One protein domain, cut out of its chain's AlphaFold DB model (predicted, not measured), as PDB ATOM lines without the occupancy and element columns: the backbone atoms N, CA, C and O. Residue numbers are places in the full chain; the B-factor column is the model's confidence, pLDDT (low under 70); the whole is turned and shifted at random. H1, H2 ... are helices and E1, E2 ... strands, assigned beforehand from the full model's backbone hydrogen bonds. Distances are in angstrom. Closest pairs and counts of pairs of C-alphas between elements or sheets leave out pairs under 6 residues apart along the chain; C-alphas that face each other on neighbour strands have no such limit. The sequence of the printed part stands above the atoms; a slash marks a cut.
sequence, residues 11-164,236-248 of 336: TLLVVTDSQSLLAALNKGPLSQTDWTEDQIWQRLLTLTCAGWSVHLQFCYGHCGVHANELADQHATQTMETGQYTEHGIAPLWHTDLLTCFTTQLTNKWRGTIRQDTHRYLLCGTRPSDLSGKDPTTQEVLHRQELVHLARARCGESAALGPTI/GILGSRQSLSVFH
ATOM      1  N   THR A  11      24.330 -72.014 -27.316       88.06
ATOM      2  CA  THR A  11      24.979 -73.319 -27.235       88.06
ATOM      3  C   THR A  11      26.364 -73.220 -27.854       88.06
ATOM      4  O   THR A  11      26.507 -72.696 -28.956       88.06
ATOM      5  N   LEU A  12      27.372 -73.703 -27.136       90.00
ATOM      6  CA  LEU A  12      28.748 -73.844 -27.591       90.00
ATOM      7  C   LEU A  12      29.056 -75.336 -27.715       90.00
ATOM      8  O   LEU A  12      28.886 -76.079 -26.754       90.00
ATOM      9  N   LEU A  13      29.510 -75.765 -28.889       90.31
ATOM     10  CA  LEU A  13      30.046 -77.105 -29.105       90.31
ATOM     11  C   LEU A  13      31.568 -76.998 -29.203       90.31
ATOM     12  O   LEU A  13      32.078 -76.300 -30.077       90.31
ATOM     13  N   VAL A  14      32.271 -77.687 -28.312       90.38
ATOM     14  CA  VAL A  14      33.725 -77.831 -28.314       90.38
ATOM     15  C   VAL A  14      34.040 -79.251 -28.757       90.38
ATOM     16  O   VAL A  14      33.664 -80.214 -28.092       90.38
ATOM     17  N   VAL A  15      34.710 -79.377 -29.895       90.19
ATOM     18  CA  VAL A  15      35.164 -80.663 -30.424       90.19
ATOM     19  C   VAL A  15      36.657 -80.790 -30.133       90.19
ATOM     20  O   VAL A  15      37.393 -79.829 -30.339       90.19
ATOM     21  N   THR A  16      37.088 -81.932 -29.606       89.88
ATOM     22  CA  THR A  16      38.485 -82.185 -29.229       89.88
ATOM     23  C   THR A  16      38.856 -83.638 -29.484       89.88
ATOM     24  O   THR A  16      38.043 -84.539 -29.279       89.88
ATOM     25  N   ASP A  17      40.100 -83.868 -29.878       91.56
ATOM     26  CA  ASP A  17      40.708 -85.189 -30.007       91.56
ATOM     27  C   ASP A  17      41.440 -85.657 -28.746       91.56
ATOM     28  O   ASP A  17      41.965 -86.770 -28.680       91.56
ATOM     29  N   SER A  18      41.419 -84.844 -27.691       89.06
ATOM     30  CA  SER A  18      42.039 -85.199 -26.431       89.06
ATOM     31  C   SER A  18      41.093 -86.023 -25.562       89.06
ATOM     32  O   SER A  18      40.268 -85.505 -24.804       89.06
ATOM     33  N   GLN A  19      41.252 -87.346 -25.616       88.88
ATOM     34  CA  GLN A  19      40.509 -88.258 -24.743       88.88
ATOM     35  C   GLN A  19      40.781 -87.981 -23.259       88.88
ATOM     36  O   GLN A  19      39.887 -88.087 -22.415       88.88
ATOM     37  N   SER A  20      42.006 -87.586 -22.935       87.31
ATOM     38  CA  SER A  20      42.396 -87.271 -21.570       87.31
ATOM     39  C   SER A  20      41.757 -85.990 -21.037       87.31
ATOM     40  O   SER A  20      41.384 -85.958 -19.864       87.31
ATOM     41  N   LEU A  21      41.533 -84.984 -21.895       88.88
ATOM     42  CA  LEU A  21      40.793 -83.774 -21.531       88.88
ATOM     43  C   LEU A  21      39.374 -84.135 -21.115       88.88
ATOM     44  O   LEU A  21      38.893 -83.731 -20.059       88.88
ATOM     45  N   LEU A  22      38.704 -84.936 -21.942       90.88
ATOM     46  CA  LEU A  22      37.339 -85.369 -21.673       90.88
ATOM     47  C   LEU A  22      37.268 -86.224 -20.407       90.88
ATOM     48  O   LEU A  22      36.351 -86.056 -19.605       90.88
ATOM     49  N   ALA A  23      38.253 -87.096 -20.180       89.38
ATOM     50  CA  ALA A  23      38.352 -87.872 -18.950       89.38
ATOM     51  C   ALA A  23      38.538 -86.978 -17.711       89.38
ATOM     52  O   ALA A  23      37.883 -87.212 -16.695       89.38
ATOM     53  N   ALA A  24      39.377 -85.942 -17.790       88.06
ATOM     54  CA  ALA A  24      39.580 -84.969 -16.717       88.06
ATOM     55  C   ALA A  24      38.300 -84.183 -16.407       88.06
ATOM     56  O   ALA A  24      37.860 -84.120 -15.254       88.06
ATOM     57  N   LEU A  25      37.642 -83.661 -17.443       89.62
ATOM     58  CA  LEU A  25      36.384 -82.932 -17.302       89.62
ATOM     59  C   LEU A  25      35.258 -83.842 -16.792       89.62
ATOM     60  O   LEU A  25      34.463 -83.424 -15.963       89.62
ATOM     61  N   ASN A  26      35.214 -85.124 -17.140       89.50
ATOM     62  CA  ASN A  26      34.194 -86.029 -16.593       89.50
ATOM     63  C   ASN A  26      34.267 -86.211 -15.063       89.50
ATOM     64  O   ASN A  26      33.259 -86.555 -14.441       89.50
ATOM     65  N   LYS A  27      35.411 -85.928 -14.421       88.75
ATOM     66  CA  LYS A  27      35.552 -85.999 -12.953       88.75
ATOM     67  C   LYS A  27      34.788 -84.887 -12.218       88.75
ATOM     68  O   LYS A  27      34.495 -85.031 -11.028       88.75
ATOM     69  N   GLY A  28      34.445 -83.792 -12.903       86.81
ATOM     70  CA  GLY A  28      33.771 -82.630 -12.316       86.81
ATOM     71  C   GLY A  28      34.724 -81.630 -11.639       86.81
ATOM     72  O   GLY A  28      35.854 -81.984 -11.307       86.81
ATOM     73  N   PRO A  29      34.278 -80.386 -11.385       87.25
ATOM     74  CA  PRO A  29      35.149 -79.286 -10.955       87.25
ATOM     75  C   PRO A  29      35.769 -79.496  -9.565       87.25
ATOM     76  O   PRO A  29      36.881 -79.064  -9.310       87.25
ATOM     77  N   LEU A  30      35.078 -80.201  -8.662       85.75
ATOM     78  CA  LEU A  30      35.561 -80.440  -7.293       85.75
ATOM     79  C   LEU A  30      36.628 -81.541  -7.194       85.75
ATOM     80  O   LEU A  30      37.219 -81.722  -6.134       85.75
ATOM     81  N   SER A  31      36.828 -82.300  -8.271       85.38
ATOM     82  CA  SER A  31      37.754 -83.434  -8.320       85.38
ATOM     83  C   SER A  31      39.077 -83.078  -9.003       85.38
ATOM     84  O   SER A  31      39.899 -83.969  -9.210       85.38
ATOM     85  N   GLN A  32      39.258 -81.816  -9.406       85.62
ATOM     86  CA  GLN A  32      40.450 -81.375 -10.120       85.62
ATOM     87  C   GLN A  32      41.599 -81.144  -9.146       85.62
ATOM     88  O   GLN A  32      41.425 -80.564  -8.073       85.62
ATOM     89  N   THR A  33      42.776 -81.618  -9.533       81.38
ATOM     90  CA  THR A  33      44.019 -81.450  -8.769       81.38
ATOM     91  C   THR A  33      45.085 -80.712  -9.563       81.38
ATOM     92  O   THR A  33      46.019 -80.183  -8.966       81.38
ATOM     93  N   ASP A  34      44.958 -80.685 -10.891       83.06
ATOM     94  CA  ASP A  34      45.845 -79.939 -11.771       83.06
ATOM     95  C   ASP A  34      45.370 -78.488 -11.932       83.06
ATOM     96  O   ASP A  34      44.172 -78.208 -12.028       83.06
ATOM     97  N   TRP A  35      46.320 -77.554 -11.978       80.81
ATOM     98  CA  TRP A  35      46.021 -76.130 -12.141       80.81
ATOM     99  C   TRP A  35      45.362 -75.828 -13.493       80.81
ATOM    100  O   TRP A  35      44.448 -75.008 -13.563       80.81
ATOM    101  N   THR A  36      45.785 -76.504 -14.562       82.38
ATOM    102  CA  THR A  36      45.241 -76.315 -15.912       82.38
ATOM    103  C   THR A  36      43.797 -76.794 -15.970       82.38
ATOM    104  O   THR A  36      42.926 -76.089 -16.478       82.38
ATOM    105  N   GLU A  37      43.522 -77.973 -15.406       86.50
ATOM    106  CA  GLU A  37      42.167 -78.526 -15.332       86.50
ATOM    107  C   GLU A  37      41.223 -77.612 -14.530       86.50
ATOM    108  O   GLU A  37      40.092 -77.365 -14.959       86.50
ATOM    109  N   ASP A  38      41.689 -77.054 -13.403       86.75
ATOM    110  CA  ASP A  38      40.929 -76.077 -12.611       86.75
ATOM    111  C   ASP A  38      40.633 -74.800 -13.416       86.75
ATOM    112  O   ASP A  38      39.488 -74.345 -13.463       86.75
ATOM    113  N   GLN A  39      41.623 -74.256 -14.133       87.19
ATOM    114  CA  GLN A  39      41.428 -73.085 -14.997       87.19
ATOM    115  C   GLN A  39      40.399 -73.335 -16.107       87.19
ATOM    116  O   GLN A  39      39.561 -72.470 -16.386       87.19
ATOM    117  N   ILE A  40      40.419 -74.518 -16.727       89.69
ATOM    118  CA  ILE A  40      39.425 -74.900 -17.738       89.69
ATOM    119  C   ILE A  40      38.031 -74.928 -17.105       89.69
ATOM    120  O   ILE A  40      37.088 -74.343 -17.646       89.69
ATOM    121  N   TRP A  41      37.893 -75.527 -15.922       91.69
ATOM    122  CA  TRP A  41      36.626 -75.552 -15.198       91.69
ATOM    123  C   TRP A  41      36.118 -74.168 -14.799       91.69
ATOM    124  O   TRP A  41      34.929 -73.895 -14.964       91.69
ATOM    125  N   GLN A  42      36.989 -73.267 -14.344       89.75
ATOM    126  CA  GLN A  42      36.618 -71.883 -14.033       89.75
ATOM    127  C   GLN A  42      36.045 -71.156 -15.261       89.75
ATOM    128  O   GLN A  42      35.035 -70.447 -15.160       89.75
ATOM    129  N   ARG A  43      36.628 -71.371 -16.448       90.38
ATOM    130  CA  ARG A  43      36.123 -70.797 -17.708       90.38
ATOM    131  C   ARG A  43      34.791 -71.404 -18.122       90.38
ATOM    132  O   ARG A  43      33.877 -70.661 -18.482       90.38
ATOM    133  N   LEU A  44      34.647 -72.725 -18.023       91.75
ATOM    134  CA  LEU A  44      33.382 -73.411 -18.296       91.75
ATOM    135  C   LEU A  44      32.268 -72.913 -17.368       91.75
ATOM    136  O   LEU A  44      31.180 -72.583 -17.837       91.75
ATOM    137  N   LEU A  45      32.552 -72.763 -16.071       90.81
ATOM    138  CA  LEU A  45      31.604 -72.212 -15.103       90.81
ATOM    139  C   LEU A  45      31.215 -70.776 -15.464       90.81
ATOM    140  O   LEU A  45      30.027 -70.459 -15.497       90.81
ATOM    141  N   THR A  46      32.180 -69.937 -15.838       90.94
ATOM    142  CA  THR A  46      31.922 -68.560 -16.290       90.94
ATOM    143  C   THR A  46      30.983 -68.521 -17.502       90.94
ATOM    144  O   THR A  46      30.033 -67.735 -17.522       90.94
ATOM    145  N   LEU A  47      31.186 -69.406 -18.484       89.06
ATOM    146  CA  LEU A  47      30.301 -69.539 -19.646       89.06
ATOM    147  C   LEU A  47      28.886 -69.970 -19.238       89.06
ATOM    148  O   LEU A  47      27.910 -69.364 -19.688       89.06
ATOM    149  N   THR A  48      28.761 -70.958 -18.346       87.94
ATOM    150  CA  THR A  48      27.446 -71.409 -17.861       87.94
ATOM    151  C   THR A  48      26.713 -70.328 -17.063       87.94
ATOM    152  O   THR A  48      25.527 -70.101 -17.297       87.94
ATOM    153  N   CYS A  49      27.417 -69.571 -16.215       86.12
ATOM    154  CA  CYS A  49      26.869 -68.415 -15.497       86.12
ATOM    155  C   CYS A  49      26.409 -67.302 -16.453       86.12
ATOM    156  O   CYS A  49      25.432 -66.611 -16.174       86.12
ATOM    157  N   ALA A  50      27.066 -67.154 -17.607       87.31
ATOM    158  CA  ALA A  50      26.652 -66.243 -18.675       87.31
ATOM    159  C   ALA A  50      25.487 -66.782 -19.539       87.31
ATOM    160  O   ALA A  50      25.087 -66.133 -20.511       87.31
ATOM    161  N   GLY A  51      24.927 -67.950 -19.202       87.44
ATOM    162  CA  GLY A  51      23.778 -68.556 -19.879       87.44
ATOM    163  C   GLY A  51      24.126 -69.383 -21.120       87.44
ATOM    164  O   GLY A  51      23.248 -69.597 -21.961       87.44
ATOM    165  N   TRP A  52      25.382 -69.822 -21.262       90.88
ATOM    166  CA  TRP A  52      25.790 -70.752 -22.315       90.88
ATOM    167  C   TRP A  52      25.620 -72.213 -21.884       90.88
ATOM    168  O   TRP A  52      26.016 -72.596 -20.787       90.88
ATOM    169  N   SER A  53      25.090 -73.039 -22.783       89.19
ATOM    170  CA  SER A  53      25.168 -74.502 -22.712       89.19
ATOM    171  C   SER A  53      26.421 -74.952 -23.453       89.19
ATOM    172  O   SER A  53      26.590 -74.574 -24.611       89.19
ATOM    173  N   VAL A  54      27.308 -75.717 -22.818       90.38
ATOM    174  CA  VAL A  54      28.593 -76.124 -23.412       90.38
ATOM    175  C   VAL A  54      28.615 -77.639 -23.588       90.38
ATOM    176  O   VAL A  54      28.555 -78.382 -22.616       90.38
ATOM    177  N   HIS A  55      28.729 -78.109 -24.824       90.31
ATOM    178  CA  HIS A  55      28.864 -79.528 -25.142       90.31
ATOM    179  C   HIS A  55      30.292 -79.830 -25.563       90.31
ATOM    180  O   HIS A  55      30.859 -79.107 -26.378       90.31
ATOM    181  N   LEU A  56      30.854 -80.902 -25.017       90.94
ATOM    182  CA  LEU A  56      32.186 -81.385 -25.359       90.94
ATOM    183  C   LEU A  56      32.040 -82.701 -26.122       90.94
ATOM    184  O   LEU A  56      31.368 -83.623 -25.652       90.94
ATOM    185  N   GLN A  57      32.647 -82.785 -27.301       90.12
ATOM    186  CA  GLN A  57      32.558 -83.954 -28.166       90.12
ATOM    187  C   GLN A  57      33.943 -84.434 -28.585       90.12
ATOM    188  O   GLN A  57      34.780 -83.645 -29.015       90.12
ATOM    189  N   PHE A  58      34.145 -85.746 -28.493       91.38
ATOM    190  CA  PHE A  58      35.354 -86.384 -28.992       91.38
ATOM    191  C   PHE A  58      35.347 -86.492 -30.523       91.38
ATOM    192  O   PHE A  58      34.342 -86.906 -31.112       91.38
ATOM    193  N   CYS A  59      36.480 -86.204 -31.155       89.69
ATOM    194  CA  CYS A  59      36.796 -86.600 -32.526       89.69
ATOM    195  C   CYS A  59      38.133 -87.347 -32.558       89.69
ATOM    196  O   CYS A  59      38.933 -87.238 -31.643       89.69
ATOM    197  N   TYR A  60      38.393 -88.119 -33.608       86.75
ATOM    198  CA  TYR A  60      39.727 -88.684 -33.794       86.75
ATOM    199  C   TYR A  60      40.632 -87.656 -34.478       86.75
ATOM    200  O   TYR A  60      40.240 -87.060 -35.488       86.75
ATOM    201  N   GLY A  61      41.840 -87.482 -33.940       85.88
ATOM    202  CA  GLY A  61      42.888 -86.676 -34.563       85.88
ATOM    203  C   GLY A  61      43.334 -87.268 -35.904       85.88
ATOM    204  O   GLY A  61      43.217 -88.475 -36.134       85.88
ATOM    205  N   HIS A  62      43.817 -86.413 -36.807       82.56
ATOM    206  CA  HIS A  62      44.371 -86.797 -38.120       82.56
ATOM    207  C   HIS A  62      43.458 -87.665 -39.009       82.56
ATOM    208  O   HIS A  62      43.928 -88.465 -39.817       82.56
ATOM    209  N   CYS A  63      42.139 -87.517 -38.867       83.81
ATOM    210  CA  CYS A  63      41.145 -88.304 -39.604       83.81
ATOM    211  C   CYS A  63      40.490 -87.553 -40.780       83.81
ATOM    212  O   CYS A  63      39.391 -87.921 -41.196       83.81
ATOM    213  N   GLY A  64      41.097 -86.483 -41.307       77.88
ATOM    214  CA  GLY A  64      40.513 -85.689 -42.398       77.88
ATOM    215  C   GLY A  64      39.466 -84.670 -41.940       77.88
ATOM    216  O   GLY A  64      38.782 -84.058 -42.765       77.88
ATOM    217  N   VAL A  65      39.281 -84.488 -40.627       85.25
ATOM    218  CA  VAL A  65      38.357 -83.482 -40.089       85.25
ATOM    219  C   VAL A  65      39.041 -82.123 -40.158       85.25
ATOM    220  O   VAL A  65      39.750 -81.730 -39.237       85.25
ATOM    221  N   HIS A  66      38.782 -81.390 -41.239       87.38
ATOM    222  CA  HIS A  66      39.435 -80.115 -41.559       87.38
ATOM    223  C   HIS A  66      39.511 -79.124 -40.381       87.38
ATOM    224  O   HIS A  66      40.529 -78.475 -40.177       87.38
ATOM    225  N   ALA A  67      38.450 -79.005 -39.574       86.94
ATOM    226  CA  ALA A  67      38.453 -78.107 -38.418       86.94
ATOM    227  C   ALA A  67      39.402 -78.564 -37.292       86.94
ATOM    228  O   ALA A  67      40.009 -77.710 -36.650       86.94
ATOM    229  N   ASN A  68      39.545 -79.877 -37.069       89.12
ATOM    230  CA  ASN A  68      40.507 -80.419 -36.104       89.12
ATOM    231  C   ASN A  68      41.931 -80.246 -36.622       89.12
ATOM    232  O   ASN A  68      42.783 -79.755 -35.904       89.12
ATOM    233  N   GLU A  69      42.164 -80.554 -37.897       89.50
ATOM    234  CA  GLU A  69      43.490 -80.425 -38.509       89.50
ATOM    235  C   GLU A  69      43.986 -78.976 -38.505       89.50
ATOM    236  O   GLU A  69      45.156 -78.721 -38.232       89.50
ATOM    237  N   LEU A  70      43.095 -78.009 -38.743       90.38
ATOM    238  CA  LEU A  70      43.420 -76.594 -38.563       90.38
ATOM    239  C   LEU A  70      43.728 -76.255 -37.101       90.38
ATOM    240  O   LEU A  70      44.653 -75.488 -36.842       90.38
ATOM    241  N   ALA A  71      42.976 -76.803 -36.144       89.38
ATOM    242  CA  ALA A  71      43.259 -76.601 -34.724       89.38
ATOM    243  C   ALA A  71      44.641 -77.165 -34.338       89.38
ATOM    244  O   ALA A  71      45.389 -76.478 -33.643       89.38
ATOM    245  N   ASP A  72      45.019 -78.332 -34.863       88.06
ATOM    246  CA  ASP A  72      46.330 -78.961 -34.651       88.06
ATOM    247  C   ASP A  72      47.465 -78.128 -35.256       88.06
ATOM    248  O   ASP A  72      48.499 -77.896 -34.620       88.06
ATOM    249  N   GLN A  73      47.267 -77.615 -36.476       89.19
ATOM    250  CA  GLN A  73      48.219 -76.714 -37.128       89.19
ATOM    251  C   GLN A  73      48.404 -75.429 -36.320       89.19
ATOM    252  O   GLN A  73      49.537 -75.010 -36.085       89.19
ATOM    253  N   HIS A  74      47.315 -74.826 -35.839       87.69
ATOM    254  CA  HIS A  74      47.389 -73.637 -34.994       87.69
ATOM    255  C   HIS A  74      48.062 -73.920 -33.649       87.69
ATOM    256  O   HIS A  74      48.866 -73.104 -33.197       87.69
ATOM    257  N   ALA A  75      47.786 -75.064 -33.018       86.38
ATOM    258  CA  ALA A  75      48.454 -75.470 -31.787       86.38
ATOM    259  C   ALA A  75      49.969 -75.638 -32.004       86.38
ATOM    260  O   ALA A  75      50.766 -75.108 -31.229       86.38
ATOM    261  N   THR A  76      50.366 -76.280 -33.106       85.62
ATOM    262  CA  THR A  76      51.775 -76.471 -33.490       85.62
ATOM    263  C   THR A  76      52.471 -75.133 -33.745       85.62
ATOM    264  O   THR A  76      53.500 -74.841 -33.139       85.62
ATOM    265  N   GLN A  77      51.868 -74.262 -34.558       85.06
ATOM    266  CA  GLN A  77      52.395 -72.920 -34.831       85.06
ATOM    267  C   GLN A  77      52.516 -72.078 -33.558       85.06
ATOM    268  O   GLN A  77      53.476 -71.325 -33.396       85.06
ATOM    269  N   THR A  78      51.562 -72.197 -32.634       83.81
ATOM    270  CA  THR A  78      51.597 -71.482 -31.348       83.81
ATOM    271  C   THR A  78      52.781 -71.941 -30.498       83.81
ATOM    272  O   THR A  78      53.478 -71.105 -29.922       83.81
ATOM    273  N   MET A  79      53.062 -73.247 -30.467       80.56
ATOM    274  CA  MET A  79      54.235 -73.797 -29.780       80.56
ATOM    275  C   MET A  79      55.549 -73.322 -30.408       80.56
ATOM    276  O   MET A  79      56.479 -72.975 -29.682       80.56
ATOM    277  N   GLU A  80      55.625 -73.267 -31.739       79.56
ATOM    278  CA  GLU A  80      56.822 -72.822 -32.466       79.56
ATOM    279  C   GLU A  80      57.092 -71.322 -32.303       79.56
ATOM    280  O   GLU A  80      58.228 -70.902 -32.084       79.56
ATOM    281  N   THR A  81      56.046 -70.503 -32.413       80.31
ATOM    282  CA  THR A  81      56.152 -69.036 -32.354       80.31
ATOM    283  C   THR A  81      56.169 -68.498 -30.927       80.31
ATOM    284  O   THR A  81      56.599 -67.365 -30.702       80.31
ATOM    285  N   GLY A  82      55.688 -69.283 -29.961       74.69
ATOM    286  CA  GLY A  82      55.519 -68.868 -28.572       74.69
ATOM    287  C   GLY A  82      54.462 -67.775 -28.376       74.69
ATOM    288  O   GLY A  82      54.477 -67.095 -27.351       74.69
ATOM    289  N   GLN A  83      53.573 -67.561 -29.354       75.06
ATOM    290  CA  GLN A  83      52.545 -66.518 -29.311       75.06
ATOM    291  C   GLN A  83      51.248 -67.047 -28.697       75.06
ATOM    292  O   GLN A  83      50.343 -67.494 -29.396       75.06
ATOM    293  N   TYR A  84      51.146 -66.972 -27.374       74.00
ATOM    294  CA  TYR A  84      49.946 -67.381 -26.647       74.00
ATOM    295  C   TYR A  84      48.941 -66.230 -26.548       74.00
ATOM    296  O   TYR A  84      49.309 -65.059 -26.456       74.00
ATOM    297  N   THR A  85      47.651 -66.570 -26.539       71.19
ATOM    298  CA  THR A  85      46.553 -65.603 -26.366       71.19
ATOM    299  C   THR A  85      46.580 -64.924 -24.994       71.19
ATOM    300  O   THR A  85      46.062 -63.817 -24.837       71.19
ATOM    301  N   GLU A  86      47.214 -65.555 -24.006       69.19
ATOM    302  CA  GLU A  86      47.400 -65.008 -22.668       69.19
ATOM    303  C   GLU A  86      48.826 -64.500 -22.484       69.19
ATOM    304  O   GLU A  86      49.801 -65.186 -22.783       69.19
ATOM    305  N   HIS A  87      48.941 -63.279 -21.959       59.44
ATOM    306  CA  HIS A  87      50.218 -62.645 -21.653       59.44
ATOM    307  C   HIS A  87      50.770 -63.239 -20.346       59.44
ATOM    308  O   HIS A  87      50.688 -62.627 -19.283       59.44
ATOM    309  N   GLY A  88      51.279 -64.468 -20.415       63.16
ATOM    310  CA  GLY A  88      51.846 -65.208 -19.291       63.16
ATOM    311  C   GLY A  88      53.015 -66.089 -19.723       63.16
ATOM    312  O   GLY A  88      53.288 -66.243 -20.912       63.16
ATOM    313  N   ILE A  89      53.726 -66.665 -18.749       59.62
ATOM    314  CA  ILE A  89      54.715 -67.711 -19.037       59.62
ATOM    315  C   ILE A  89      53.940 -68.892 -19.606       59.62
ATOM    316  O   ILE A  89      53.110 -69.475 -18.910       59.62
ATOM    317  N   ALA A  90      54.208 -69.222 -20.866       60.03
ATOM    318  CA  ALA A  90      53.665 -70.408 -21.496       60.03
ATOM    319  C   ALA A  90      53.988 -71.629 -20.628       60.03
ATOM    320  O   ALA A  90      55.173 -71.866 -20.355       60.03
ATOM    321  N   PRO A  91      52.984 -72.385 -20.157       63.47
ATOM    322  CA  PRO A  91      53.246 -73.598 -19.407       63.47
ATOM    323  C   PRO A  91      53.899 -74.612 -20.353       63.47
ATOM    324  O   PRO A  91      53.234 -75.292 -21.128       63.47
ATOM    325  N   LEU A  92      55.229 -74.681 -20.312       67.19
ATOM    326  CA  LEU A  92      55.996 -75.718 -20.987       67.19
ATOM    327  C   LEU A  92      55.743 -77.038 -20.270       67.19
ATOM    328  O   LEU A  92      55.897 -77.132 -19.048       67.19
ATOM    329  N   TRP A  93      55.385 -78.068 -21.028       69.50
ATOM    330  CA  TRP A  93      55.206 -79.390 -20.454       69.50
ATOM    331  C   TRP A  93      56.513 -79.908 -19.874       69.50
ATOM    332  O   TRP A  93      57.576 -79.842 -20.494       69.50
ATOM    333  N   HIS A  94      56.421 -80.491 -18.680       71.44
ATOM    334  CA  HIS A  94      57.573 -81.106 -18.035       71.44
ATOM    335  C   HIS A  94      58.193 -82.208 -18.908       71.44
ATOM    336  O   HIS A  94      59.412 -82.335 -18.932       71.44
ATOM    337  N   THR A  95      57.394 -82.982 -19.650       75.00
ATOM    338  CA  THR A  95      57.907 -83.999 -20.586       75.00
ATOM    339  C   THR A  95      58.691 -83.385 -21.732       75.00
ATOM    340  O   THR A  95      59.711 -83.944 -22.123       75.00
ATOM    341  N   ASP A  96      58.269 -82.231 -22.241       76.38
ATOM    342  CA  ASP A  96      58.951 -81.548 -23.338       76.38
ATOM    343  C   ASP A  96      60.267 -80.955 -22.846       76.38
ATOM    344  O   ASP A  96      61.307 -81.124 -23.484       76.38
ATOM    345  N   LEU A  97      60.258 -80.360 -21.649       79.06
ATOM    346  CA  LEU A  97      61.474 -79.931 -20.961       79.06
ATOM    347  C   LEU A  97      62.411 -81.112 -20.705       79.06
ATOM    348  O   LEU A  97      63.593 -81.036 -21.036       79.06
ATOM    349  N   LEU A  98      61.900 -82.219 -20.165       84.44
ATOM    350  CA  LEU A  98      62.676 -83.426 -19.900       84.44
ATOM    351  C   LEU A  98      63.267 -83.995 -21.191       84.44
ATOM    352  O   LEU A  98      64.444 -84.346 -21.215       84.44
ATOM    353  N   THR A  99      62.490 -84.045 -22.271       82.62
ATOM    354  CA  THR A  99      62.930 -84.517 -23.590       82.62
ATOM    355  C   THR A  99      63.993 -83.590 -24.164       82.62
ATOM    356  O   THR A  99      65.026 -84.063 -24.644       82.62
ATOM    357  N   CYS A 100      63.804 -82.276 -24.051       82.38
ATOM    358  CA  CYS A 100      64.769 -81.274 -24.486       82.38
ATOM    359  C   CYS A 100      66.087 -81.399 -23.710       82.38
ATOM    360  O   CYS A 100      67.147 -81.553 -24.322       82.38
ATOM    361  N   PHE A 101      66.038 -81.442 -22.375       87.44
ATOM    362  CA  PHE A 101      67.220 -81.641 -21.535       87.44
ATOM    363  C   PHE A 101      67.907 -82.973 -21.829       87.44
ATOM    364  O   PHE A 101      69.122 -83.006 -22.022       87.44
ATOM    365  N   THR A 102      67.147 -84.064 -21.923       85.81
ATOM    366  CA  THR A 102      67.683 -85.396 -22.230       85.81
ATOM    367  C   THR A 102      68.373 -85.397 -23.586       85.81
ATOM    368  O   THR A 102      69.486 -85.907 -23.704       85.81
ATOM    369  N   THR A 103      67.776 -84.764 -24.596       84.75
ATOM    370  CA  THR A 103      68.348 -84.652 -25.943       84.75
ATOM    371  C   THR A 103      69.629 -83.824 -25.936       84.75
ATOM    372  O   THR A 103      70.652 -84.276 -26.454       84.75
ATOM    373  N   GLN A 104      69.623 -82.647 -25.301       89.38
ATOM    374  CA  GLN A 104      70.808 -81.791 -25.195       89.38
ATOM    375  C   GLN A 104      71.959 -82.497 -24.471       89.38
ATOM    376  O   GLN A 104      73.089 -82.517 -24.967       89.38
ATOM    377  N   LEU A 105      71.676 -83.119 -23.325       88.06
ATOM    378  CA  LEU A 105      72.666 -83.858 -22.544       88.06
ATOM    379  C   LEU A 105      73.187 -85.076 -23.310       88.06
ATOM    380  O   LEU A 105      74.395 -85.305 -23.331       88.06
ATOM    381  N   THR A 106      72.306 -85.810 -23.993       85.12
ATOM    382  CA  THR A 106      72.685 -86.960 -24.822       85.12
ATOM    383  C   THR A 106      73.587 -86.532 -25.970       85.12
ATOM    384  O   THR A 106      74.606 -87.173 -26.203       85.12
ATOM    385  N   ASN A 107      73.271 -85.439 -26.665       87.19
ATOM    386  CA  ASN A 107      74.085 -84.935 -27.773       87.19
ATOM    387  C   ASN A 107      75.448 -84.425 -27.297       87.19
ATOM    388  O   ASN A 107      76.470 -84.747 -27.906       87.19
ATOM    389  N   LYS A 108      75.488 -83.708 -26.167       90.50
ATOM    390  CA  LYS A 108      76.746 -83.286 -25.542       90.50
ATOM    391  C   LYS A 108      77.596 -84.491 -25.147       90.50
ATOM    392  O   LYS A 108      78.774 -84.542 -25.486       90.50
ATOM    393  N   TRP A 109      76.996 -85.478 -24.483       86.62
ATOM    394  CA  TRP A 109      77.667 -86.726 -24.130       86.62
ATOM    395  C   TRP A 109      78.190 -87.451 -25.374       86.62
ATOM    396  O   TRP A 109      79.356 -87.842 -25.397       86.62
ATOM    397  N   ARG A 110      77.386 -87.540 -26.440       84.81
ATOM    398  CA  ARG A 110      77.759 -88.155 -27.720       84.81
ATOM    399  C   ARG A 110      79.026 -87.541 -28.314       84.81
ATOM    400  O   ARG A 110      79.889 -88.275 -28.783       84.81
ATOM    401  N   GLY A 111      79.155 -86.215 -28.231       84.62
ATOM    402  CA  GLY A 111      80.344 -85.481 -28.670       84.62
ATOM    403  C   GLY A 111      81.595 -85.722 -27.814       84.62
ATOM    404  O   GLY A 111      82.701 -85.479 -28.279       84.62
ATOM    405  N   THR A 112      81.445 -86.226 -26.585       85.00
ATOM    406  CA  THR A 112      82.571 -86.562 -25.690       85.00
ATOM    407  C   THR A 112      83.033 -88.018 -25.794       85.00
ATOM    408  O   THR A 112      83.996 -88.403 -25.127       85.00
ATOM    409  N   ILE A 113      82.365 -88.855 -26.602       83.88
ATOM    410  CA  ILE A 113      82.710 -90.277 -26.709       83.88
ATOM    411  C   ILE A 113      84.008 -90.445 -27.500       83.88
ATOM    412  O   ILE A 113      84.115 -90.078 -28.668       83.88
ATOM    413  N   ARG A 114      84.983 -91.087 -26.857       85.25
ATOM    414  CA  ARG A 114      86.246 -91.491 -27.469       85.25
ATOM    415  C   ARG A 114      86.052 -92.630 -28.467       85.25
ATOM    416  O   ARG A 114      85.621 -93.723 -28.088       85.25
ATOM    417  N   GLN A 115      86.421 -92.376 -29.720       87.69
ATOM    418  CA  GLN A 115      86.258 -93.321 -30.828       87.69
ATOM    419  C   GLN A 115      87.261 -94.484 -30.794       87.69
ATOM    420  O   GLN A 115      87.004 -95.538 -31.359       87.69
ATOM    421  N   ASP A 116      88.377 -94.317 -30.085       86.56
ATOM    422  CA  ASP A 116      89.459 -95.299 -29.958       86.56
ATOM    423  C   ASP A 116      89.213 -96.348 -28.858       86.56
ATOM    424  O   ASP A 116      90.101 -97.117 -28.501       86.56
ATOM    425  N   THR A 117      88.005 -96.387 -28.291       80.62
ATOM    426  CA  THR A 117      87.658 -97.315 -27.209       80.62
ATOM    427  C   THR A 117      86.911 -98.541 -27.726       80.62
ATOM    428  O   THR A 117      86.055 -98.441 -28.605       80.62
ATOM    429  N   HIS A 118      87.137 -99.707 -27.103       77.25
ATOM    430  CA  HIS A 118      86.367-100.930 -27.386       77.25
ATOM    431  C   HIS A 118      84.852-100.729 -27.234       77.25
ATOM    432  O   HIS A 118      84.063-101.300 -27.980       77.25
ATOM    433  N   ARG A 119      84.431 -99.855 -26.311       79.62
ATOM    434  CA  ARG A 119      83.027 -99.467 -26.146       79.62
ATOM    435  C   ARG A 119      82.467 -98.770 -27.394       79.62
ATOM    436  O   ARG A 119      81.330 -99.045 -27.760       79.62
ATOM    437  N   TYR A 120      83.232 -97.893 -28.045       81.56
ATOM    438  CA  TYR A 120      82.800 -97.251 -29.290       81.56
ATOM    439  C   TYR A 120      82.766 -98.236 -30.463       81.56
ATOM    440  O   TYR A 120      81.826 -98.200 -31.245       81.56
ATOM    441  N   LEU A 121      83.719 -99.169 -30.541       80.00
ATOM    442  CA  LEU A 121      83.682-100.238 -31.548       80.00
ATOM    443  C   LEU A 121      82.420-101.111 -31.427       80.00
ATOM    444  O   LEU A 121      81.858-101.508 -32.440       80.00
ATOM    445  N   LEU A 122      81.959-101.375 -30.200       74.31
ATOM    446  CA  LEU A 122      80.791-102.224 -29.938       74.31
ATOM    447  C   LEU A 122      79.449-101.485 -29.996       74.31
ATOM    448  O   LEU A 122      78.450-102.059 -30.407       74.31
ATOM    449  N   CYS A 123      79.377-100.240 -29.521       74.25
ATOM    450  CA  CYS A 123      78.104 -99.522 -29.354       74.25
ATOM    451  C   CYS A 123      78.016 -98.231 -30.182       74.25
ATOM    452  O   CYS A 123      76.968 -97.580 -30.207       74.25
ATOM    453  N   GLY A 124      79.108 -97.812 -30.821       83.31
ATOM    454  CA  GLY A 124      79.225 -96.515 -31.475       83.31
ATOM    455  C   GLY A 124      78.833 -95.379 -30.535       83.31
ATOM    456  O   GLY A 124      79.306 -95.264 -29.400       83.31
ATOM    457  N   THR A 125      77.902 -94.554 -31.006       80.56
ATOM    458  CA  THR A 125      77.363 -93.421 -30.252       80.56
ATOM    459  C   THR A 125      76.157 -93.771 -29.377       80.56
ATOM    460  O   THR A 125      75.590 -92.888 -28.731       80.56
ATOM    461  N   ARG A 126      75.716 -95.033 -29.355       73.75
ATOM    462  CA  ARG A 126      74.529 -95.438 -28.598       73.75
ATOM    463  C   ARG A 126      74.814 -95.425 -27.090       73.75
ATOM    464  O   ARG A 126      75.932 -95.763 -26.663       73.75
ATOM    465  N   PRO A 127      73.816 -95.051 -26.265       66.62
ATOM    466  CA  PRO A 127      73.861 -95.306 -24.832       66.62
ATOM    467  C   PRO A 127      74.226 -96.767 -24.571       66.62
ATOM    468  O   PRO A 127      73.881 -97.655 -25.344       66.62
ATOM    469  N   SER A 128      74.922 -97.024 -23.464       63.12
ATOM    470  CA  SER A 128      75.287 -98.392 -23.061       63.12
ATOM    471  C   SER A 128      74.083 -99.249 -22.690       63.12
ATOM    472  O   SER A 128      74.262-100.414 -22.339       63.12
ATOM    473  N   ASP A 129      72.885 -98.670 -22.705       60.69
ATOM    474  CA  ASP A 129      71.652 -99.360 -22.390       60.69
ATOM    475  C   ASP A 129      71.211-100.187 -23.600       60.69
ATOM    476  O   ASP A 129      70.435 -99.773 -24.459       60.69
ATOM    477  N   LEU A 130      71.843-101.352 -23.726       57.47
ATOM    478  CA  LEU A 130      71.469-102.366 -24.701       57.47
ATOM    479  C   LEU A 130      70.127-102.943 -24.247       57.47
ATOM    480  O   LEU A 130      70.076-103.623 -23.224       57.47
ATOM    481  N   SER A 131      69.063-102.629 -24.988       57.44
ATOM    482  CA  SER A 131      67.643-102.881 -24.690       57.44
ATOM    483  C   SER A 131      67.253-104.366 -24.693       57.44
ATOM    484  O   SER A 131      66.320-104.780 -25.379       57.44
ATOM    485  N   GLY A 132      68.013-105.213 -24.012       62.94
ATOM    486  CA  GLY A 132      67.884-106.649 -24.184       62.94
ATOM    487  C   GLY A 132      68.373-107.142 -25.548       62.94
ATOM    488  O   GLY A 132      68.008-108.240 -25.929       62.94
ATOM    489  N   LYS A 133      69.126-106.332 -26.310       72.81
ATOM    490  CA  LYS A 133      69.536-106.631 -27.690       72.81
ATOM    491  C   LYS A 133      71.052-106.725 -27.834       72.81
ATOM    492  O   LYS A 133      71.776-105.999 -27.151       72.81
ATOM    493  N   ASP A 134      71.515-107.589 -28.729       69.38
ATOM    494  CA  ASP A 134      72.925-107.761 -29.042       69.38
ATOM    495  C   ASP A 134      73.492-106.447 -29.614       69.38
ATOM    496  O   ASP A 134      72.885-105.845 -30.508       69.38
ATOM    497  N   PRO A 135      74.633-105.955 -29.100       64.94
ATOM    498  CA  PRO A 135      75.214-104.690 -29.544       64.94
ATOM    499  C   PRO A 135      75.652-104.687 -31.017       64.94
ATOM    500  O   PRO A 135      75.702-103.615 -31.620       64.94
ATOM    501  N   THR A 136      75.923-105.857 -31.597       67.25
ATOM    502  CA  THR A 136      76.431-106.044 -32.961       67.25
ATOM    503  C   THR A 136      75.324-106.486 -33.919       67.25
ATOM    504  O   THR A 136      75.171-105.890 -34.983       67.25
ATOM    505  N   THR A 137      74.529-107.496 -33.549       72.31
ATOM    506  CA  THR A 137      73.487-108.079 -34.417       72.31
ATOM    507  C   THR A 137      72.107-107.448 -34.223       72.31
ATOM    508  O   THR A 137      71.236-107.623 -35.066       72.31
ATOM    509  N   GLN A 138      71.901-106.670 -33.152       68.75
ATOM    510  CA  GLN A 138      70.608-106.086 -32.750       68.75
ATOM    511  C   GLN A 138      69.489-107.099 -32.450       68.75
ATOM    512  O   GLN A 138      68.347-106.694 -32.214       68.75
ATOM    513  N   GLU A 139      69.801-108.392 -32.402       79.06
ATOM    514  CA  GLU A 139      68.855-109.447 -32.042       79.06
ATOM    515  C   GLU A 139      68.563-109.439 -30.542       79.06
ATOM    516  O   GLU A 139      69.383-108.999 -29.743       79.06
ATOM    517  N   VAL A 140      67.381-109.903 -30.135       81.69
ATOM    518  CA  VAL A 140      67.024-109.975 -28.711       81.69
ATOM    519  C   VAL A 140      67.849-111.073 -28.037       81.69
ATOM    520  O   VAL A 140      67.770-112.235 -28.415       81.69
ATOM    521  N   LEU A 141      68.606-110.693 -27.012       78.56
ATOM    522  CA  LEU A 141      69.430-111.582 -26.206       78.56
ATOM    523  C   LEU A 141      68.557-112.442 -25.293       78.56
ATOM    524  O   LEU A 141      67.649-111.957 -24.609       78.56
ATOM    525  N   HIS A 142      68.893-113.723 -25.211       82.19
ATOM    526  CA  HIS A 142      68.296-114.634 -24.253       82.19
ATOM    527  C   HIS A 142      68.695-114.250 -22.818       82.19
ATOM    528  O   HIS A 142      69.731-113.631 -22.560       82.19
ATOM    529  N   ARG A 143      67.896-114.665 -21.825       80.12
ATOM    530  CA  ARG A 143      68.104-114.316 -20.406       80.12
ATOM    531  C   ARG A 143      69.523-114.611 -19.906       80.12
ATOM    532  O   ARG A 143      70.057-113.861 -19.096       80.12
ATOM    533  N   GLN A 144      70.134-115.692 -20.380       81.12
ATOM    534  CA  GLN A 144      71.491-116.077 -19.994       81.12
ATOM    535  C   GLN A 144      72.555-115.150 -20.597       81.12
ATOM    536  O   GLN A 144      73.484-114.744 -19.903       81.12
ATOM    537  N   GLU A 145      72.377-114.739 -21.848       77.56
ATOM    538  CA  GLU A 145      73.259-113.797 -22.543       77.56
ATOM    539  C   GLU A 145      73.171-112.401 -21.924       77.56
ATOM    540  O   GLU A 145      74.191-111.740 -21.741       77.56
ATOM    541  N   LEU A 146      71.979-111.994 -21.475       76.38
ATOM    542  CA  LEU A 146      71.795-110.757 -20.714       76.38
ATOM    543  C   LEU A 146      72.567-110.755 -19.396       76.38
ATOM    544  O   LEU A 146      73.187-109.751 -19.043       76.38
ATOM    545  N   VAL A 147      72.565-111.882 -18.682       79.69
ATOM    546  CA  VAL A 147      73.344-112.038 -17.448       79.69
ATOM    547  C   VAL A 147      74.844-111.997 -17.747       79.69
ATOM    548  O   VAL A 147      75.586-111.335 -17.023       79.69
ATOM    549  N   HIS A 148      75.306-112.647 -18.817       75.31
ATOM    550  CA  HIS A 148      76.713-112.596 -19.224       75.31
ATOM    551  C   HIS A 148      77.151-111.186 -19.641       75.31
ATOM    552  O   HIS A 148      78.211-110.729 -19.219       75.31
ATOM    553  N   LEU A 149      76.315-110.464 -20.384       75.12
ATOM    554  CA  LEU A 149      76.550-109.076 -20.771       75.12
ATOM    555  C   LEU A 149      76.586-108.141 -19.552       75.12
ATOM    556  O   LEU A 149      77.462-107.283 -19.459       75.12
ATOM    557  N   ALA A 150      75.673-108.317 -18.592       75.62
ATOM    558  CA  ALA A 150      75.674-107.561 -17.340       75.62
ATOM    559  C   ALA A 150      76.948-107.820 -16.515       75.62
ATOM    560  O   ALA A 150      77.571-106.875 -16.036       75.62
ATOM    561  N   ARG A 151      77.387-109.081 -16.419       74.44
ATOM    562  CA  ARG A 151      78.643-109.461 -15.751       74.44
ATOM    563  C   ARG A 151      79.865-108.851 -16.433       74.44
ATOM    564  O   ARG A 151      80.685-108.230 -15.760       74.44
ATOM    565  N   ALA A 152      79.936-108.921 -17.762       71.00
ATOM    566  CA  ALA A 152      81.013-108.307 -18.535       71.00
ATOM    567  C   ALA A 152      81.093-106.784 -18.312       71.00
ATOM    568  O   ALA A 152      82.189-106.239 -18.187       71.00
ATOM    569  N   ARG A 153      79.949-106.092 -18.173       70.38
ATOM    570  CA  ARG A 153      79.907-104.658 -17.817       70.38
ATOM    571  C   ARG A 153      80.466-104.370 -16.423       70.38
ATOM    572  O   ARG A 153      81.052-103.311 -16.216       70.38
ATOM    573  N   CYS A 154      80.290-105.290 -15.480       70.56
ATOM    574  CA  CYS A 154      80.832-105.190 -14.126       70.56
ATOM    575  C   CYS A 154      82.305-105.629 -14.023       70.56
ATOM    576  O   CYS A 154      82.869-105.585 -12.930       70.56
ATOM    577  N   GLY A 155      82.936-106.028 -15.134       65.44
ATOM    578  CA  GLY A 155      84.312-106.537 -15.146       65.44
ATOM    579  C   GLY A 155      84.433-107.992 -14.684       65.44
ATOM    580  O   GLY A 155      85.534-108.454 -14.393       65.44
ATOM    581  N   GLU A 156      83.321-108.725 -14.611       61.66
ATOM    582  CA  GLU A 156      83.320-110.157 -14.328       61.66
ATOM    583  C   GLU A 156      83.405-110.935 -15.641       61.66
ATOM    584  O   GLU A 156      82.468-110.948 -16.443       61.66
ATOM    585  N   SER A 157      84.524-111.625 -15.858       57.03
ATOM    586  CA  SER A 157      84.638-112.611 -16.932       57.03
ATOM    587  C   SER A 157      85.209-113.923 -16.403       57.03
ATOM    588  O   SER A 157      86.049-113.933 -15.503       57.03
ATOM    589  N   ALA A 158      84.775-115.043 -16.987       54.28
ATOM    590  CA  ALA A 158      85.287-116.369 -16.641       54.28
ATOM    591  C   ALA A 158      86.790-116.531 -16.954       54.28
ATOM    592  O   ALA A 158      87.441-117.390 -16.370       54.28
ATOM    593  N   ALA A 159      87.341-115.692 -17.841       50.00
ATOM    594  CA  ALA A 159      88.742-115.720 -18.257       50.00
ATOM    595  C   ALA A 159      89.664-114.775 -17.455       50.00
ATOM    596  O   ALA A 159      90.872-114.980 -17.460       50.00
ATOM    597  N   LEU A 160      89.131-113.748 -16.777       51.47
ATOM    598  CA  LEU A 160      89.933-112.714 -16.088       51.47
ATOM    599  C   LEU A 160      89.619-112.574 -14.585       51.47
ATOM    600  O   LEU A 160      90.170-111.699 -13.912       51.47
ATOM    601  N   GLY A 161      88.751-113.431 -14.034       53.44
ATOM    602  CA  GLY A 161      88.265-113.288 -12.659       53.44
ATOM    603  C   GLY A 161      87.526-111.953 -12.441       53.44
ATOM    604  O   GLY A 161      87.184-111.273 -13.410       53.44
ATOM    605  N   PRO A 162      87.235-111.556 -11.187       53.66
ATOM    606  CA  PRO A 162      86.628-110.259 -10.891       53.66
ATOM    607  C   PRO A 162      87.666-109.142 -11.079       53.66
ATOM    608  O   PRO A 162      88.380-108.762 -10.146       53.66
ATOM    609  N   THR A 163      87.789-108.613 -12.295       49.59
ATOM    610  CA  THR A 163      88.758-107.561 -12.607       49.59
ATOM    611  C   THR A 163      88.204-106.172 -12.218       49.59
ATOM    612  O   THR A 163      87.484-105.520 -12.962       49.59
ATOM    613  N   ILE A 164      88.552-105.723 -11.004       48.84
ATOM    614  CA  ILE A 164      88.938-104.339 -10.621       48.84
ATOM    615  C   ILE A 164      87.931-103.165 -10.833       48.84
ATOM    616  O   ILE A 164      88.355-102.021 -10.913       48.84
ATOM    617  N   GLY A 236      25.470 -73.281  -8.832       43.62
ATOM    618  CA  GLY A 236      26.280 -73.285 -10.058       43.62
ATOM    619  C   GLY A 236      26.618 -74.697 -10.563       43.62
ATOM    620  O   GLY A 236      26.570 -74.968 -11.764       43.62
ATOM    621  N   ILE A 237      26.896 -75.642  -9.660       50.06
ATOM    622  CA  ILE A 237      27.184 -77.050  -9.981       50.06
ATOM    623  C   ILE A 237      25.918 -77.802 -10.436       50.06
ATOM    624  O   ILE A 237      25.977 -78.609 -11.367       50.06
ATOM    625  N   LEU A 238      24.753 -77.537  -9.831       44.16
ATOM    626  CA  LEU A 238      23.481 -78.132 -10.258       44.16
ATOM    627  C   LEU A 238      23.013 -77.578 -11.611       44.16
ATOM    628  O   LEU A 238      22.500 -78.350 -12.421       44.16
ATOM    629  N   GLY A 239      23.220 -76.285 -11.880       42.72
ATOM    630  CA  GLY A 239      22.934 -75.686 -13.188       42.72
ATOM    631  C   GLY A 239      23.894 -76.152 -14.292       42.72
ATOM    632  O   GLY A 239      23.472 -76.409 -15.422       42.72
ATOM    633  N   SER A 240      25.180 -76.334 -13.970       46.84
ATOM    634  CA  SER A 240      26.197 -76.776 -14.938       46.84
ATOM    635  C   SER A 240      26.073 -78.252 -15.314       46.84
ATOM    636  O   SER A 240      26.249 -78.574 -16.484       46.84
ATOM    637  N   ARG A 241      25.674 -79.148 -14.400       45.00
ATOM    638  CA  ARG A 241      25.430 -80.569 -14.738       45.00
ATOM    639  C   ARG A 241      24.313 -80.787 -15.765       45.00
ATOM    640  O   ARG A 241      24.330 -81.799 -16.451       45.00
ATOM    641  N   GLN A 242      23.354 -79.866 -15.870       46.44
ATOM    642  CA  GLN A 242      22.313 -79.908 -16.908       46.44
ATOM    643  C   GLN A 242      22.767 -79.267 -18.231       46.44
ATOM    644  O   GLN A 242      22.184 -79.550 -19.274       46.44
ATOM    645  N   SER A 243      23.799 -78.419 -18.187       46.06
ATOM    646  CA  SER A 243      24.269 -77.604 -19.319       46.06
ATOM    647  C   SER A 243      25.566 -78.125 -19.950       46.06
ATOM    648  O   SER A 243      25.942 -77.668 -21.027       46.06
ATOM    649  N   LEU A 244      26.259 -79.049 -19.273       43.19
ATOM    650  CA  LEU A 244      27.474 -79.704 -19.739       43.19
ATOM    651  C   LEU A 244      27.168 -81.162 -20.076       43.19
ATOM    652  O   LEU A 244      26.739 -81.932 -19.220       43.19
ATOM    653  N   SER A 245      27.395 -81.556 -21.325       53.44
ATOM    654  CA  SER A 245      27.292 -82.959 -21.736       53.44
ATOM    655  C   SER A 245      28.545 -83.352 -22.499       53.44
ATOM    656  O   SER A 245      28.942 -82.651 -23.431       53.44
ATOM    657  N   VAL A 246      29.154 -84.463 -22.084       44.84
ATOM    658  CA  VAL A 246      30.284 -85.094 -22.768       44.84
ATOM    659  C   VAL A 246      29.734 -86.270 -23.563       44.84
ATOM    660  O   VAL A 246      29.151 -87.186 -22.982       44.84
ATOM    661  N   PHE A 247      29.884 -86.231 -24.885       42.28
ATOM    662  CA  PHE A 247      29.405 -87.292 -25.772       42.28
ATOM    663  C   PHE A 247      30.575 -88.045 -26.403       42.28
ATOM    664  O   PHE A 247      31.466 -87.445 -27.006       42.28
ATOM    665  N   HIS A 248      30.525 -89.374 -26.306       35.62
ATOM    666  CA  HIS A 248      31.320 -90.268 -27.142       35.62
ATOM    667  C   HIS A 248      30.546 -90.572 -28.433       35.62
ATOM    668  O   HIS A 248      29.347 -90.864 -28.364       35.62
TER     669      HIS A 248
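Overview. This is residues 11 to 164 and 236 to 248 of the 336 residues of a protein of Trypanosoma cruzi (UniProt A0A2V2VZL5). Two separate lobes are joined by one long exposed helix, H4, much like a dumbbell with a thin handle. One lobe is a small parallel sheet of E1, E2 and E3 with H1 and H2 over one face, H7 at its border and H3 reaching out from near the end of E1; the other is a loose winding of loops with the short helices H5 and H6, which do not meet. The printed part has 167 residues, with seven named helices and three named strands in the order E1 H1 H2 E2 H3 H4 H5 H6 H7 E3. The sheet's order is E1 E2 E3, the class is mostly helix, and the whole is extended, with a radius of gyration of the C-alphas of 25.9 A and spans of 80 by 35 by 33 A.

Along the chain. The printed part begins with E1, residues 11 to 16, whose first C-alpha, of Thr 11, is at (24.979, -73.319, -27.235). H1 is residues 19 to 26, and H2, residues 35 to 49, is 20.9 A long. E2, residues 52 to 58, the longest strand, is 19.5 A from first to last C-alpha. H3 is residues 66 to 81, 22.1 A long. H4, residues 94 to 111, is the longest helix at 25.5 A and runs from C-alpha 94 at (57.573, -81.106, -18.035) to C-alpha 111 at (80.344, -85.481, -28.670). H5 is residues 118 to 123 and H6 is residues 143 to 153, 15.5 A long. After the cut come H7, residues 236 to 243, and E3, residues 244 to 247, which ends with C-alpha 247 at (29.405, -87.292, -25.772).

Arrangement. In the sheet, E1 and E2 are parallel at 23 degrees, with N 12 and O 53 at 2.8 A and N 57 and O 14 at 2.9 A, within hydrogen-bond range. E2 and E3 are parallel at 19 degrees, with N 56 and O 245 at 3.0 A. E1, H1 H2 and E2 form a strand-helix-strand unit, two parallel neighbour strands with helices between, and its crossover is right-handed. H1 and H2 are on the same face of the sheet, giving two layers, helices on one face of a sheet. The height of H1 over the sheet is 8.8 A, and its closest C-alphas to E2 are those of Gln 19 and Phe 58, 6.9 A. H2 only just stands up from the sheet, its line rising 40.3 degrees. H1 and H2 only just touch, with 3 pairs of C-alphas within 8 A, the closest being Ala 24 and Glu 37 at 7.1 A, at a steep tilt of 58 degrees, the same way; H2 does so with residues 37 to 41 alone. With residues 45 to 49 alone H2 touches H7, closest at the C-alphas of Thr 48 and Ser 240, 6.2 A, about perpendicular at 77 degrees. H7 only grazes the sheet with residues 239 to 243. H3 is only just not on the sheet, with 4 pairs of C-alphas within 10 A. H3, H4, H5 and H6 touch no helix. Every O i to N i+4 pair is within hydrogen-bond range in H1 to H6, and 3 of 4 are in H7.

Size, cuts and confidence. The C-alphas of Gly 51 and Ala 159 are the two farthest apart, at 80.3 A. Residues 93 to 105, of which 94 to 105 belong to H4, stand free. Residues 165 to 235 are not printed, and C-alphas 164 and 236 are 69.9 A apart across the cut. The links H3 to H4, of 12 residues, and H5 to H6, of 19, are long. Mean pLDDT of the printed part is 77.2, and 41 residues are under 70, among them 86 to 93, 155 to 164 and 236 to 248.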